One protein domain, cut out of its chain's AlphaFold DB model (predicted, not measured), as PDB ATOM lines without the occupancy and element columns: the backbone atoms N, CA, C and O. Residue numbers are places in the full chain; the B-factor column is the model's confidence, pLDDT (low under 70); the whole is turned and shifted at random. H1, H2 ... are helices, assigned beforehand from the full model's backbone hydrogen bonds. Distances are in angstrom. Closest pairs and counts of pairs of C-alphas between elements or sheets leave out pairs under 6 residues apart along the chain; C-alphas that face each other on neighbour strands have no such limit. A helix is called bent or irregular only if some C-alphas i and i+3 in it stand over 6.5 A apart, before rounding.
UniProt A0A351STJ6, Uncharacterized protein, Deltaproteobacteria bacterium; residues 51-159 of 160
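What this domain is: This is residues 51 to 159 of the 160 residues of an uncharacterized protein of Deltaproteobacteria bacterium (UniProt A0A351STJ6). What shape do these atoms make? They make an open U: H1 and H8 lie side by side in the base with H7, H2 and H3 pack together as one arm, and H4 with the short H5 and H6 makes the other arm. What is it built of? The printed part has 109 residues with eight named helices, H1 to H8 in chain order, and no named strand; the class is all helix. How spread out is it? It is loose, with a radius of gyration of the C-alphas of 17.4 A and spans of 46 by 37 by 25 A.

How they stand to each other: What does the first helix meet? H1, residues 51 to 68, is the hub, and with residues 66 to 67 alone it only just touches residues 72 to 76 of H2, residues 70 to 84, only at the corner by their link, with 3 pairs of C-alphas within 8 A, the closest those of Leu 66 and His 72 at 6.3 A. With residues 64 to 68 alone it touches residues 99 to 100 of H3, residues 89 to 102, at a steep tilt of 61 degrees, the closest C-alphas being those of His 68 and Arg 100, 6.0 A apart. H2 and H3 touch, with the C-alphas of Lys 77 and Ala 92 closest at 5.4 A. What follows? H4, residues 111 to 122, is apart from H1, H2 and H3; with residues 118 to 122 alone it touches H5, residues 126 to 130, the C-alphas of Ser 122 and Val 128 being closest at 5.3 A. With residues 111 to 115 alone it only just touches H6, residues 133 to 136, with 3 pairs of C-alphas within 8 A, those of Thr 111 and Leu 133 closest at 7.3 A. What returns to H1? H7, residues 140 to 147, touches residues 54 to 58 of H1 alone at a steep tilt of 63 degrees, the C-alphas of Ala 54 and Leu 141 being closest at 6.8 A. H8, residues 150 to 157, touches residues 61 to 65 of H1 alone at a shallow tilt of 14 degrees, the same way, the C-alphas of Val 65 and Met 154 being closest at 6.7 A. How complete are the helix backbones? Every O i to N i+4 pair is within hydrogen-bond range in H1, H3, H4 and H8, against 9 of 11 in H2 and 3 of 4 in H7. H5 has 0 of 1 but 2 of 2 O i to N i+3 pairs, and H6 is too short for an O i to N i+4 pair.

Where its parts are: Where do the longer helices run? H1 starts at C-alpha 51, (208.046, 169.212, 191.219), and is 25.9 A long from first to last C-alpha; H2 is 20.8 A, H3 20.3 A and H4 16.0 A. H2 is irregular, with C-alphas 71 and 74 standing 7.8 A apart. Where does the last helix end? H8 ends at C-alpha 157, (209.689, 192.393, 194.223).

The domain as a whole: How large is it? The two C-alphas farthest apart, those of Ser 71 and Pro 126, are 48.0 A apart. Are there cuts or long links? The printed part has no cut and no long link; the link from H3 to H4, 8 residues, is short, and the others are tight. Where is confidence low? No printed residue is under 70, and the mean pLDDT of the printed part is 93.0.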
ATOM      1  N   ASP A  51     208.070 168.039 192.105       95.06
ATOM      2  CA  ASP A  51     208.046 169.212 191.219       95.06
ATOM      3  C   ASP A  51     206.672 169.884 191.163       95.06
ATOM      4  O   ASP A  51     206.576 171.110 191.148       95.06
ATOM      5  N   LEU A  52     205.592 169.094 191.158       96.25
ATOM      6  CA  LEU A  52     204.226 169.617 191.193       96.25
ATOM      7  C   LEU A  52     203.980 170.387 192.493       96.25
ATOM      8  O   LEU A  52     203.449 171.496 192.473       96.25
ATOM      9  N   VAL A  53     204.393 169.802 193.620       95.75
ATOM     10  CA  VAL A  53     204.256 170.425 194.939       95.75
ATOM     11  C   VAL A  53     205.099 171.696 195.028       95.75
ATOM     12  O   VAL A  53     204.600 172.719 195.492       95.75
ATOM     13  N   ALA A  54     206.340 171.670 194.535       94.44
ATOM     14  CA  ALA A  54     207.210 172.841 194.507       94.44
ATOM     15  C   ALA A  54     206.600 173.980 193.677       94.44
ATOM     16  O   ALA A  54     206.491 175.098 194.175       94.44
ATOM     17  N   ARG A  55     206.116 173.691 192.461       96.50
ATOM     18  CA  ARG A  55     205.466 174.689 191.593       96.50
ATOM     19  C   ARG A  55     204.189 175.259 192.201       96.50
ATOM     20  O   ARG A  55     203.938 176.451 192.064       96.50
ATOM     21  N   LEU A  56     203.397 174.438 192.894       96.25
ATOM     22  CA  LEU A  56     202.226 174.923 193.624       96.25
ATOM     23  C   LEU A  56     202.635 175.923 194.712       96.25
ATOM     24  O   LEU A  56     202.052 177.000 194.798       96.25
ATOM     25  N   ILE A  57     203.648 175.596 195.518       95.56
ATOM     26  CA  ILE A  57     204.141 176.492 196.573       95.56
ATOM     27  C   ILE A  57     204.698 177.784 195.963       95.56
ATOM     28  O   ILE A  57     204.380 178.863 196.453       95.56
ATOM     29  N   GLN A  58     205.463 177.698 194.872       96.69
ATOM     30  CA  GLN A  58     205.952 178.872 194.143       96.69
ATOM     31  C   GLN A  58     204.803 179.771 193.679       96.69
ATOM     32  O   GLN A  58     204.817 180.958 193.987       96.69
ATOM     33  N   GLY A  59     203.772 179.208 193.041       97.25
ATOM     34  CA  GLY A  59     202.600 179.972 192.605       97.25
ATOM     35  C   GLY A  59     201.839 180.622 193.766       97.25
ATOM     36  O   GLY A  59     201.351 181.743 193.644       97.25
ATOM     37  N   MET A  60     201.783 179.965 194.929       95.38
ATOM     38  CA  MET A  60     201.196 180.553 196.139       95.38
ATOM     39  C   MET A  60     202.024 181.730 196.668       95.38
ATOM     40  O   MET A  60     201.452 182.737 197.075       95.38
ATOM     41  N   ILE A  61     203.356 181.644 196.621       95.94
ATOM     42  CA  ILE A  61     204.261 182.742 196.993       95.94
ATOM     43  C   ILE A  61     204.135 183.909 195.998       95.94
ATOM     44  O   ILE A  61     204.038 185.063 196.409       95.94
ATOM     45  N   GLU A  62     204.085 183.629 194.696       96.94
ATOM     46  CA  GLU A  62     203.862 184.643 193.657       96.94
ATOM     47  C   GLU A  62     202.510 185.341 193.830       96.94
ATOM     48  O   GLU A  62     202.416 186.556 193.656       96.94
ATOM     49  N   ALA A  63     201.471 184.610 194.245       96.00
ATOM     50  CA  ALA A  63     200.184 185.206 194.578       96.00
ATOM     51  C   ALA A  63     200.294 186.196 195.749       96.00
ATOM     52  O   ALA A  63     199.660 187.248 195.701       96.00
ATOM     53  N   VAL A  64     201.127 185.922 196.765       95.44
ATOM     54  CA  VAL A  64     201.420 186.905 197.826       95.44
ATOM     55  C   VAL A  64     202.045 188.162 197.225       95.44
ATOM     56  O   VAL A  64     201.610 189.265 197.551       95.44
ATOM     57  N   VAL A  65     203.004 188.019 196.307       96.56
ATOM     58  CA  VAL A  65     203.611 189.173 195.624       96.56
ATOM     59  C   VAL A  65     202.557 189.988 194.872       96.56
ATOM     60  O   VAL A  65     202.468 191.200 195.064       96.56
ATOM     61  N   LEU A  66     201.702 189.320 194.098       96.12
ATOM     62  CA  LEU A  66     200.610 189.942 193.348       96.12
ATOM     63  C   LEU A  66     199.625 190.685 194.266       96.12
ATOM     64  O   LEU A  66     199.197 191.787 193.941       96.12
ATOM     65  N   ILE A  67     199.283 190.116 195.428       96.00
ATOM     66  CA  ILE A  67     198.388 190.744 196.418       96.00
ATOM     67  C   ILE A  67     198.978 192.042 196.978       96.00
ATOM     68  O   ILE A  67     198.234 192.965 197.312       96.00
ATOM     69  N   HIS A  68     200.299 192.112 197.137       95.62
ATOM     70  CA  HIS A  68     200.966 193.277 197.721       95.62
ATOM     71  C   HIS A  68     201.321 194.358 196.707       95.62
ATOM     72  O   HIS A  68     201.505 195.504 197.123       95.62
ATOM     73  N   ASP A  69     201.380 194.019 195.420       95.25
ATOM     74  CA  ASP A  69     201.620 194.962 194.334       95.25
ATOM     75  C   ASP A  69     200.409 195.902 194.136       95.25
ATOM     76  O   ASP A  69     199.330 195.464 193.717       95.25
ATOM     77  N   PRO A  70     200.561 197.220 194.386       93.50
ATOM     78  CA  PRO A  70     199.469 198.176 194.242       93.50
ATOM     79  C   PRO A  70     198.879 198.247 192.829       93.50
ATOM     80  O   PRO A  70     197.698 198.572 192.696       93.50
ATOM     81  N   SER A  71     199.660 197.934 191.788       95.69
ATOM     82  CA  SER A  71     199.190 197.948 190.396       95.69
ATOM     83  C   SER A  71     198.152 196.854 190.112       95.69
ATOM     84  O   SER A  71     197.307 197.013 189.233       95.69
ATOM     85  N   HIS A  72     198.144 195.782 190.913       95.94
ATOM     86  CA  HIS A  72     197.220 194.655 190.788       95.94
ATOM     87  C   HIS A  72     195.996 194.758 191.709       95.94
ATOM     88  O   HIS A  72     195.105 193.907 191.640       95.94
ATOM     89  N   LYS A  73     195.901 195.808 192.538       95.81
ATOM     90  CA  LYS A  73     194.856 195.964 193.564       95.81
ATOM     91  C   LYS A  73     193.437 195.724 193.038       95.81
ATOM     92  O   LYS A  73     192.687 194.945 193.628       95.81
ATOM     93  N   GLU A  74     193.048 196.395 191.956       96.56
ATOM     94  CA  GLU A  74     191.673 196.302 191.445       96.56
ATOM     95  C   GLU A  74     191.378 194.920 190.845       96.56
ATOM     96  O   GLU A  74     190.304 194.367 191.081       96.56
ATOM     97  N   ASN A  75     192.361 194.288 190.195       97.00
ATOM     98  CA  ASN A  75     192.229 192.912 189.711       97.00
ATOM     99  C   ASN A  75     192.018 191.928 190.873       97.00
ATOM    100  O   ASN A  75     191.136 191.070 190.810       97.00
ATOM    101  N   VAL A  76     192.779 192.068 191.966       96.69
ATOM    102  CA  VAL A  76     192.618 191.225 193.164       96.69
ATOM    103  C   VAL A  76     191.242 191.427 193.796       96.69
ATOM    104  O   VAL A  76     190.588 190.453 194.172       96.69
ATOM    105  N   LYS A  77     190.760 192.671 193.885       96.00
ATOM    106  CA  LYS A  77     189.419 192.968 194.407       96.00
ATOM    107  C   LYS A  77     188.316 192.335 193.566       96.00
ATOM    108  O   LYS A  77     187.381 191.786 194.144       96.00
ATOM    109  N   GLU A  78     188.426 192.347 192.242       95.94
ATOM    110  CA  GLU A  78     187.456 191.675 191.371       95.94
ATOM    111  C   GLU A  78     187.495 190.147 191.529       95.94
ATOM    112  O   GLU A  78     186.442 189.506 191.601       95.94
ATOM    113  N   ILE A  79     188.683 189.550 191.701       95.88
ATOM    114  CA  ILE A  79     188.820 188.123 192.045       95.88
ATOM    115  C   ILE A  79     188.113 187.820 193.372       95.88
ATOM    116  O   ILE A  79     187.339 186.860 193.446       95.88
ATOM    117  N   LEU A  80     188.338 188.633 194.409       94.00
ATOM    118  CA  LEU A  80     187.694 188.470 195.715       94.00
ATOM    119  C   LEU A  80     186.176 188.618 195.614       94.00
ATOM    120  O   LEU A  80     185.446 187.755 196.090       94.00
ATOM    121  N   LYS A  81     185.694 189.664 194.944       94.25
ATOM    122  CA  LYS A  81     184.268 189.921 194.731       94.25
ATOM    123  C   LYS A  81     183.581 188.748 194.038       94.25
ATOM    124  O   LYS A  81     182.539 188.294 194.508       94.25
ATOM    125  N   LYS A  82     184.183 188.219 192.968       95.00
ATOM    126  CA  LYS A  82     183.661 187.069 192.218       95.00
ATOM    127  C   LYS A  82     183.613 185.802 193.072       95.00
ATOM    128  O   LYS A  82     182.581 185.135 193.113       95.00
ATOM    129  N   ASN A  83     184.713 185.459 193.742       94.38
ATOM    130  CA  ASN A  83     184.836 184.173 194.436       94.38
ATOM    131  C   ASN A  83     184.154 184.158 195.809       94.38
ATOM    132  O   ASN A  83     183.596 183.136 196.200       94.38
ATOM    133  N   LEU A  84     184.140 185.290 196.515       90.69
ATOM    134  CA  LEU A  84     183.464 185.442 197.809       90.69
ATOM    135  C   LEU A  84     182.026 185.959 197.665       90.69
ATOM    136  O   LEU A  84     181.316 186.083 198.660       90.69
ATOM    137  N   ARG A  85     181.584 186.206 196.423       91.25
ATOM    138  CA  ARG A  85     180.225 186.638 196.059       91.25
ATOM    139  C   ARG A  85     179.786 187.898 196.805       91.25
ATOM    140  O   ARG A  85     178.635 188.017 197.221       91.25
ATOM    141  N   PHE A  86     180.705 188.845 196.970       89.38
ATOM    142  CA  PHE A  86     180.381 190.115 197.605       89.38
ATOM    143  C   PHE A  86     179.418 190.920 196.741       89.38
ATOM    144  O   PHE A  86     179.663 191.154 195.557       89.38
ATOM    145  N   SER A  87     178.322 191.368 197.351       84.50
ATOM    146  CA  SER A  87     177.330 192.204 196.675       84.50
ATOM    147  C   SER A  87     177.740 193.675 196.637       84.50
ATOM    148  O   SER A  87     177.324 194.393 195.732       84.50
ATOM    149  N   LYS A  88     178.557 194.133 197.598       87.56
ATOM    150  CA  LYS A  88     178.967 195.534 197.713       87.56
ATOM    151  C   LYS A  88     180.462 195.719 197.431       87.56
ATOM    152  O   LYS A  88     181.270 194.934 197.933       87.56
ATOM    153  N   PRO A  89     180.863 196.767 196.687       87.25
ATOM    154  CA  PRO A  89     182.276 197.061 196.441       87.25
ATOM    155  C   PRO A  89     183.095 197.274 197.723       87.25
ATOM    156  O   PRO A  89     184.258 196.871 197.776       87.25
ATOM    157  N   GLU A  90     182.503 197.859 198.772       89.81
ATOM    158  CA  GLU A  90     183.212 198.085 200.037       89.81
ATOM    159  C   GLU A  90     183.633 196.786 200.752       89.81
ATOM    160  O   GLU A  90     184.643 196.781 201.458       89.81
ATOM    161  N   ASP A  91     182.916 195.676 200.544       89.81
ATOM    162  CA  ASP A  91     183.245 194.374 201.142       89.81
ATOM    163  C   ASP A  91     184.491 193.761 200.476       89.81
ATOM    164  O   ASP A  91     185.334 193.151 201.144       89.81
ATOM    165  N   ALA A  92     184.657 193.987 199.167       92.25
ATOM    166  CA  ALA A  92     185.852 193.586 198.429       92.25
ATOM    167  C   ALA A  92     187.083 194.400 198.857       92.25
ATOM    168  O   ALA A  92     188.155 193.831 199.055       92.25
ATOM    169  N   GLU A  93     186.935 195.713 199.067       92.31
ATOM    170  CA  GLU A  93     188.013 196.573 199.579       92.31
ATOM    171  C   GLU A  93     188.438 196.169 201.001       92.31
ATOM    172  O   GLU A  93     189.634 196.050 201.276       92.31
ATOM    173  N   ALA A  94     187.479 195.929 201.903       90.44
ATOM    174  CA  ALA A  94     187.766 195.476 203.264       90.44
ATOM    175  C   ALA A  94     188.497 194.121 203.264       90.44
ATOM    176  O   ALA A  94     189.515 193.952 203.940       90.44
ATOM    177  N   SER A  95     188.037 193.184 202.433       90.75
ATOM    178  CA  SER A  95     188.670 191.870 202.286       90.75
ATOM    179  C   SER A  95     190.064 191.948 201.676       90.75
ATOM    180  O   SER A  95     190.949 191.220 202.113       90.75
ATOM    181  N   TYR A  96     190.295 192.840 200.710       93.94
ATOM    182  CA  TYR A  96     191.621 193.059 200.134       93.94
ATOM    183  C   TYR A  96     192.619 193.573 201.177       93.94
ATOM    184  O   TYR A  96     193.727 193.047 201.282       93.94
ATOM    185  N   LYS A  97     192.219 194.556 201.998       91.88
ATOM    186  CA  LYS A  97     193.065 195.077 203.086       91.88
ATOM    187  C   LYS A  97     193.482 193.963 204.042       91.88
ATOM    188  O   LYS A  97     194.659 193.833 204.358       91.88
ATOM    189  N   LEU A  98     192.522 193.134 204.439       88.38
ATOM    190  CA  LEU A  98     192.767 191.983 205.294       88.38
ATOM    191  C   LEU A  98     193.706 190.960 204.641       88.38
ATOM    192  O   LEU A  98     194.648 190.494 205.279       88.38
ATOM    193  N   LEU A  99     193.460 190.626 203.371       90.25
ATOM    194  CA  LEU A  99     194.266 189.675 202.611       90.25
ATOM    195  C   LEU A  99     195.732 190.122 202.561       90.25
ATOM    196  O   LEU A  99     196.622 189.306 202.793       90.25
ATOM    197  N   ARG A 100     195.978 191.419 202.344       91.69
ATOM    198  CA  ARG A 100     197.320 192.012 202.350       91.69
ATOM    199  C   ARG A 100     197.984 191.950 203.728       91.69
ATOM    200  O   ARG A 100     199.181 191.707 203.813       91.69
ATOM    201  N   THR A 101     197.233 192.141 204.811       88.62
ATOM    202  CA  THR A 101     197.772 192.025 206.177       88.62
ATOM    203  C   THR A 101     198.112 190.581 206.553       88.62
ATOM    204  O   THR A 101     199.100 190.353 207.241       88.62
ATOM    205  N   MET A 102     197.301 189.610 206.129       85.38
ATOM    206  CA  MET A 102     197.447 188.212 206.555       85.38
ATOM    207  C   MET A 102     198.468 187.407 205.756       85.38
ATOM    208  O   MET A 102     199.002 186.434 206.281       85.38
ATOM    209  N   ASN A 103     198.713 187.763 204.495       89.38
ATOM    210  CA  ASN A 103     199.609 187.004 203.630       89.38
ATOM    211  C   ASN A 103     200.969 187.690 203.567       89.38
ATOM    212  O   ASN A 103     201.078 188.805 203.068       89.38
ATOM    213  N   THR A 104     202.004 187.022 204.060       89.88
ATOM    214  CA  THR A 104     203.391 187.496 204.032       89.88
ATOM    215  C   THR A 104     204.279 186.460 203.343       89.88
ATOM    216  O   THR A 104     203.845 185.342 203.065       89.88
ATOM    217  N   LEU A 105     205.534 186.820 203.061       91.00
ATOM    218  CA  LEU A 105     206.528 185.883 202.526       91.00
ATOM    219  C   LEU A 105     207.163 184.982 203.605       91.00
ATOM    220  O   LEU A 105     208.096 184.238 203.302       91.00
ATOM    221  N   ASP A 106     206.662 185.018 204.843       88.62
ATOM    222  CA  ASP A 106     206.973 184.020 205.872       88.62
ATOM    223  C   ASP A 106     206.032 182.813 205.712       88.62
ATOM    224  O   ASP A 106     205.052 182.634 206.435       88.62
ATOM    225  N   VAL A 107     206.285 182.034 204.659       86.94
ATOM    226  CA  VAL A 107     205.399 180.949 204.191       86.94
ATOM    227  C   VAL A 107     205.744 179.578 204.780       86.94
ATOM    228  O   VAL A 107     205.068 178.587 204.499       86.94
ATOM    229  N   GLY A 108     206.811 179.496 205.576       89.19
ATOM    230  CA  GLY A 108     207.227 178.267 206.240       89.19
ATOM    231  C   GLY A 108     206.284 177.877 207.388       89.19
ATOM    232  O   GLY A 108     205.671 178.739 208.025       89.19
ATOM    233  N   PRO A 109     206.162 176.577 207.710       89.38
ATOM    234  CA  PRO A 109     205.444 176.166 208.908       89.38
ATOM    235  C   PRO A 109     206.183 176.648 210.169       89.38
ATOM    236  O   PRO A 109     207.343 176.310 210.403       89.38
ATOM    237  N   ASN A 110     205.484 177.391 211.025       87.25
ATOM    238  CA  ASN A 110     205.952 177.824 212.335       87.25
ATOM    239  C   ASN A 110     205.639 176.740 213.375       87.25
ATOM    240  O   ASN A 110     204.514 176.614 213.871       87.25
ATOM    241  N   THR A 111     206.662 175.969 213.734       88.38
ATOM    242  CA  THR A 111     206.537 174.863 214.695       88.38
ATOM    243  C   THR A 111     206.037 175.330 216.067       88.38
ATOM    244  O   THR A 111     205.257 174.625 216.705       88.38
ATOM    245  N   GLU A 112     206.433 176.515 216.539       87.38
ATOM    246  CA  GLU A 112     205.979 177.047 217.830       87.38
ATOM    247  C   GLU A 112     204.483 177.394 217.813       87.38
ATOM    248  O   GLU A 112     203.744 177.041 218.742       87.38
ATOM    249  N   GLY A 113     204.014 178.000 216.718       87.88
ATOM    250  CA  GLY A 113     202.590 178.243 216.485       87.88
ATOM    251  C   GLY A 113     201.785 176.940 216.536       87.88
ATOM    252  O   GLY A 113     200.790 176.838 217.262       87.88
ATOM    253  N   TRP A 114     202.275 175.893 215.868       90.44
ATOM    254  CA  TRP A 114     201.649 174.568 215.873       90.44
ATOM    255  C   TRP A 114     201.694 173.858 217.230       90.44
ATOM    256  O   TRP A 114     200.715 173.207 217.599       90.44
ATOM    257  N   ARG A 115     202.748 174.033 218.039       90.88
ATOM    258  CA  ARG A 115     202.760 173.557 219.439       90.88
ATOM    259  C   ARG A 115     201.672 174.227 220.267       90.88
ATOM    260  O   ARG A 115     201.024 173.584 221.098       90.88
ATOM    261  N   THR A 116     201.425 175.516 220.036       90.00
ATOM    262  CA  THR A 116     200.335 176.215 220.717       90.00
ATOM    263  C   THR A 116     198.967 175.698 220.282       90.00
ATOM    264  O   THR A 116     198.131 175.437 221.150       90.00
ATOM    265  N   ILE A 117     198.765 175.443 218.985       90.12
ATOM    266  CA  ILE A 117     197.556 174.778 218.471       90.12
ATOM    267  C   ILE A 117     197.368 173.424 219.148       90.12
ATOM    268  O   ILE A 117     196.312 173.168 219.725       90.12
ATOM    269  N   GLN A 118     198.403 172.585 219.147       92.19
ATOM    270  CA  GLN A 118     198.369 171.256 219.749       92.19
ATOM    271  C   GLN A 118     197.944 171.319 221.222       92.19
ATOM    272  O   GLN A 118     197.053 170.583 221.649       92.19
ATOM    273  N   ARG A 119     198.521 172.244 221.996       91.56
ATOM    274  CA  ARG A 119     198.169 172.473 223.404       91.56
ATOM    275  C   ARG A 119     196.704 172.878 223.574       91.56
ATOM    276  O   ARG A 119     196.036 172.305 224.434       91.56
ATOM    277  N   ILE A 120     196.207 173.829 222.782       90.62
ATOM    278  CA  ILE A 120     194.814 174.302 222.852       90.62
ATOM    279  C   ILE A 120     193.853 173.167 222.495       90.62
ATOM    280  O   ILE A 120     192.973 172.838 223.288       90.62
ATOM    281  N   VAL A 121     194.067 172.519 221.349       92.06
ATOM    282  CA  VAL A 121     193.202 171.443 220.853       92.06
ATOM    283  C   VAL A 121     193.236 170.237 221.793       92.06
ATOM    284  O   VAL A 121     192.204 169.606 222.008       92.06
ATOM    285  N   SER A 122     194.372 169.958 222.445       95.56
ATOM    286  CA  SER A 122     194.482 168.845 223.395       95.56
ATOM    287  C   SER A 122     193.580 168.949 224.622       95.56
ATOM    288  O   SER A 122     193.327 167.937 225.274       95.56
ATOM    289  N   ARG A 123     193.098 170.154 224.954       94.81
ATOM    290  CA  ARG A 123     192.129 170.356 226.041       94.81
ATOM    291  C   ARG A 123     190.755 169.789 225.690       94.81
ATOM    292  O   ARG A 123     190.018 169.411 226.589       94.81
ATOM    293  N   VAL A 124     190.438 169.730 224.397       95.69
ATOM    294  CA  VAL A 124     189.180 169.188 223.865       95.69
ATOM    295  C   VAL A 124     189.370 167.742 223.407       95.69
ATOM    296  O   VAL A 124     188.557 166.882 223.723       95.69
ATOM    297  N   ASN A 125     190.465 167.453 222.698       96.19
ATOM    298  CA  ASN A 125     190.814 166.111 222.238       96.19
ATOM    299  C   ASN A 125     192.226 165.713 222.710       96.19
ATOM    300  O   ASN A 125     193.212 166.018 222.028       96.19
ATOM    301  N   PRO A 126     192.348 164.971 223.827       95.44
ATOM    302  CA  PRO A 126     193.642 164.588 224.392       95.44
ATOM    303  C   PRO A 126     194.560 163.808 223.438       95.44
ATOM    304  O   PRO A 126     195.781 163.899 223.572       95.44
ATOM    305  N   LYS A 127     194.009 163.094 222.442       95.56
ATOM    306  CA  LYS A 127     194.794 162.314 221.464       95.56
ATOM    307  C   LYS A 127     195.746 163.182 220.641       95.56
ATOM    308  O   LYS A 127     196.794 162.711 220.216       95.56
ATOM    309  N   VAL A 128     195.432 164.467 220.473       95.19
ATOM    310  CA  VAL A 128     196.259 165.413 219.707       95.19
ATOM    311  C   VAL A 128     197.648 165.617 220.326       95.19
ATOM    312  O   VAL A 128     198.589 165.948 219.608       95.19
ATOM    313  N   ARG A 129     197.834 165.332 221.625       93.69
ATOM    314  CA  ARG A 129     199.167 165.359 222.263       93.69
ATOM    315  C   ARG A 129     200.140 164.328 221.697       93.69
ATOM    316  O   ARG A 129     201.339 164.511 221.840       93.69
ATOM    317  N   GLN A 130     199.634 163.254 221.094       95.00
ATOM    318  CA  GLN A 130     200.455 162.172 220.542       95.00
ATOM    319  C   GLN A 130     200.946 162.476 219.120       95.00
ATOM    320  O   GLN A 130     201.777 161.747 218.593       95.00
ATOM    321  N   VAL A 131     200.432 163.534 218.483       94.69
ATOM    322  CA  VAL A 131     200.862 163.934 217.140       94.69
ATOM    323  C   VAL A 131     202.303 164.433 217.199       94.69
ATOM    324  O   VAL A 131     202.599 165.417 217.880       94.69
ATOM    325  N   ASN A 132     203.190 163.783 216.450       94.50
ATOM    326  CA  ASN A 132     204.549 164.262 216.255       94.50
ATOM    327  C   ASN A 132     204.552 165.403 215.225       94.50
ATOM    328  O   ASN A 132     204.321 165.178 214.036       94.50
ATOM    329  N   LEU A 133     204.802 166.635 215.680       92.44
ATOM    330  CA  LEU A 133     204.802 167.815 214.811       92.44
ATOM    331  C   LEU A 133     205.906 167.771 213.746       92.44
ATOM    332  O   LEU A 133     205.682 168.243 212.637       92.44
ATOM    333  N   GLU A 134     207.054 167.158 214.039       90.75
ATOM    334  CA  GLU A 134     208.173 167.034 213.087       90.75
ATOM    335  C   GLU A 134     207.844 166.108 211.911       90.75
ATOM    336  O   GLU A 134     208.411 166.222 210.829       90.75
ATOM    337  N   GLU A 135     206.896 165.199 212.115       91.38
ATOM    338  CA  GLU A 135     206.444 164.249 211.107       91.38
ATOM    339  C   GLU A 135     205.323 164.790 210.213       91.38
ATOM    340  O   GLU A 135     205.111 164.277 209.108       91.38
ATOM    341  N   VAL A 136     204.561 165.774 210.697       92.19
ATOM    342  CA  VAL A 136     203.423 166.356 209.967       92.19
ATOM    343  C   VAL A 136     203.764 167.701 209.333       92.19
ATOM    344  O   VAL A 136     203.178 168.053 208.313       92.19
ATOM    345  N   LEU A 137     204.722 168.439 209.897       93.12
ATOM    346  CA  LEU A 137     205.226 169.679 209.320       93.12
ATOM    347  C   LEU A 137     206.426 169.373 208.427       93.12
ATOM    348  O   LEU A 137     207.401 168.770 208.863       93.12
ATOM    349  N   ASN A 138     206.379 169.833 207.178       92.19
ATOM    350  CA  ASN A 138     207.472 169.654 206.229       92.19
ATOM    351  C   ASN A 138     208.096 171.008 205.847       92.19
ATOM    352  O   ASN A 138     207.760 171.563 204.796       92.19
ATOM    353  N   PRO A 139     209.005 171.562 206.675       92.00
ATOM    354  CA  PRO A 139     209.649 172.842 206.380       92.00
ATOM    355  C   PRO A 139     210.587 172.767 205.168       92.00
ATOM    356  O   PRO A 139     210.839 173.790 204.535       92.00
ATOM    357  N   ARG A 140     211.065 171.568 204.800       92.31
ATOM    358  CA  ARG A 140     212.044 171.381 203.718       92.31
ATOM    359  C   ARG A 140     211.538 171.880 202.369       92.31
ATOM    360  O   ARG A 140     212.326 172.379 201.577       92.31
ATOM    361  N   LEU A 141     210.232 171.781 202.116       93.06
ATOM    362  CA  LEU A 141     209.633 172.253 200.864       93.06
ATOM    363  C   LEU A 141     209.869 173.755 200.651       93.06
ATOM    364  O   LEU A 141     210.233 174.165 199.554       93.06
ATOM    365  N   VAL A 142     209.715 174.557 201.706       93.56
ATOM    366  CA  VAL A 142     209.960 176.005 201.659       93.56
ATOM    367  C   VAL A 142     211.453 176.307 201.761       93.56
ATOM    368  O   VAL A 142     211.955 177.111 200.985       93.56
ATOM    369  N   GLN A 143     212.189 175.617 202.639       94.31
ATOM    370  CA  GLN A 143     213.640 175.808 202.790       94.31
ATOM    371  C   GLN A 143     214.397 175.582 201.476       94.31
ATOM    372  O   GLN A 143     215.325 176.323 201.170       94.31
ATOM    373  N   ASN A 144     213.982 174.608 200.663       94.31
ATOM    374  CA  ASN A 144     214.573 174.375 199.346       94.31
ATOM    375  C   ASN A 144     214.348 175.561 198.389       94.31
ATOM    376  O   ASN A 144     215.233 175.887 197.601       94.31
ATOM    377  N   LEU A 145     213.188 176.224 198.466       94.88
ATOM    378  CA  LEU A 145     212.886 177.429 197.682       94.88
ATOM    379  C   LEU A 145     213.624 178.668 198.208       94.88
ATOM    380  O   LEU A 145     213.960 179.567 197.438       94.88
ATOM    381  N   GLU A 146     213.884 178.742 199.511       93.81
ATOM    382  CA  GLU A 146     214.750 179.784 200.066       93.81
ATOM    383  C   GLU A 146     216.201 179.583 199.621       93.81
ATOM    384  O   GLU A 146     216.829 180.524 199.136       93.81
ATOM    385  N   ALA A 147     216.706 178.348 199.703       95.62
ATOM    386  CA  ALA A 147     218.061 177.985 199.302       95.62
ATOM    387  C   ALA A 147     218.316 178.180 197.797       95.62
ATOM    388  O   ALA A 147     219.429 178.527 197.411       95.62
ATOM    389  N   SER A 148     217.297 178.009 196.946       95.94
ATOM    390  CA  SER A 148     217.403 178.290 195.507       95.94
ATOM    391  C   SER A 148     217.424 179.786 195.169       95.94
ATOM    392  O   SER A 148     217.638 180.149 194.015       95.94
ATOM    393  N   GLY A 149     217.189 180.665 196.151       95.94
ATOM    394  CA  GLY A 149     217.100 182.112 195.958       95.94
ATOM    395  C   GLY A 149     215.735 182.602 195.464       95.94
ATOM    396  O   GLY A 149     215.525 183.813 195.391       95.94
ATOM    397  N   PHE A 150     214.781 181.703 195.197       96.88
ATOM    398  CA  PHE A 150     213.448 182.062 194.703       96.88
ATOM    399  C   PHE A 150     212.709 183.002 195.668       96.88
ATOM    400  O   PHE A 150     212.226 184.059 195.268       96.88
ATOM    401  N   VAL A 151     212.670 182.675 196.966       95.38
ATOM    402  CA  VAL A 151     211.986 183.526 197.963       95.38
ATOM    403  C   VAL A 151     212.681 184.885 198.109       95.38
ATOM    404  O   VAL A 151     212.014 185.906 198.273       95.38
ATOM    405  N   ALA A 152     214.012 184.926 197.999       95.06
ATOM    406  CA  ALA A 152     214.765 186.178 198.032       95.06
ATOM    407  C   ALA A 152     214.440 187.075 196.824       95.06
ATOM    408  O   ALA A 152     214.326 188.290 196.976       95.06
ATOM    409  N   GLU A 153     214.235 186.499 195.637       96.94
ATOM    410  CA  GLU A 153     213.745 187.238 194.470       96.94
ATOM    411  C   GLU A 153     212.344 187.822 194.715       96.94
ATOM    412  O   GLU A 153     212.096 188.985 194.401       96.94
ATOM    413  N   MET A 154     211.438 187.053 195.330       96.88
ATOM    414  CA  MET A 154     210.091 187.537 195.659       96.88
ATOM    415  C   MET A 154     210.113 188.671 196.691       96.88
ATOM    416  O   MET A 154     209.365 189.637 196.546       96.88
ATOM    417  N   ARG A 155     211.006 188.611 197.691       94.06
ATOM    418  CA  ARG A 155     211.209 189.699 198.671       94.06
ATOM    419  C   ARG A 155     211.643 190.997 197.986       94.06
ATOM    420  O   ARG A 155     211.013 192.030 198.207       94.06
ATOM    421  N   LYS A 156     212.581 190.921 197.033       94.38
ATOM    422  CA  LYS A 156     212.988 192.082 196.219       94.38
ATOM    423  C   LYS A 156     211.814 192.707 195.462       94.38
ATOM    424  O   LYS A 156     211.715 193.930 195.416       94.38
ATOM    425  N   LYS A 157     210.906 191.896 194.903       92.75
ATOM    426  CA  LYS A 157     209.689 192.393 194.223       92.75
ATOM    427  C   LYS A 157     208.742 193.135 195.174       92.75
ATOM    428  O   LYS A 157     208.018 194.016 194.727       92.75
ATOM    429  N   LEU A 158     208.776 192.824 196.471       87.50
ATOM    430  CA  LEU A 158     208.037 193.546 197.512       87.50
ATOM    431  C   LEU A 158     208.776 194.766 198.080       87.50
ATOM    432  O   LEU A 158     208.226 195.449 198.944       87.50
ATOM    433  N   GLY A 159     210.001 195.044 197.626       81.75
ATOM    434  CA  GLY A 159     210.859 196.075 198.214       81.75
ATOM    435  C   GLY A 159     211.352 195.728 199.624       81.75
ATOM    436  O   GLY A 159     211.632 196.641 200.400       81.75
TER     437      GLY A 159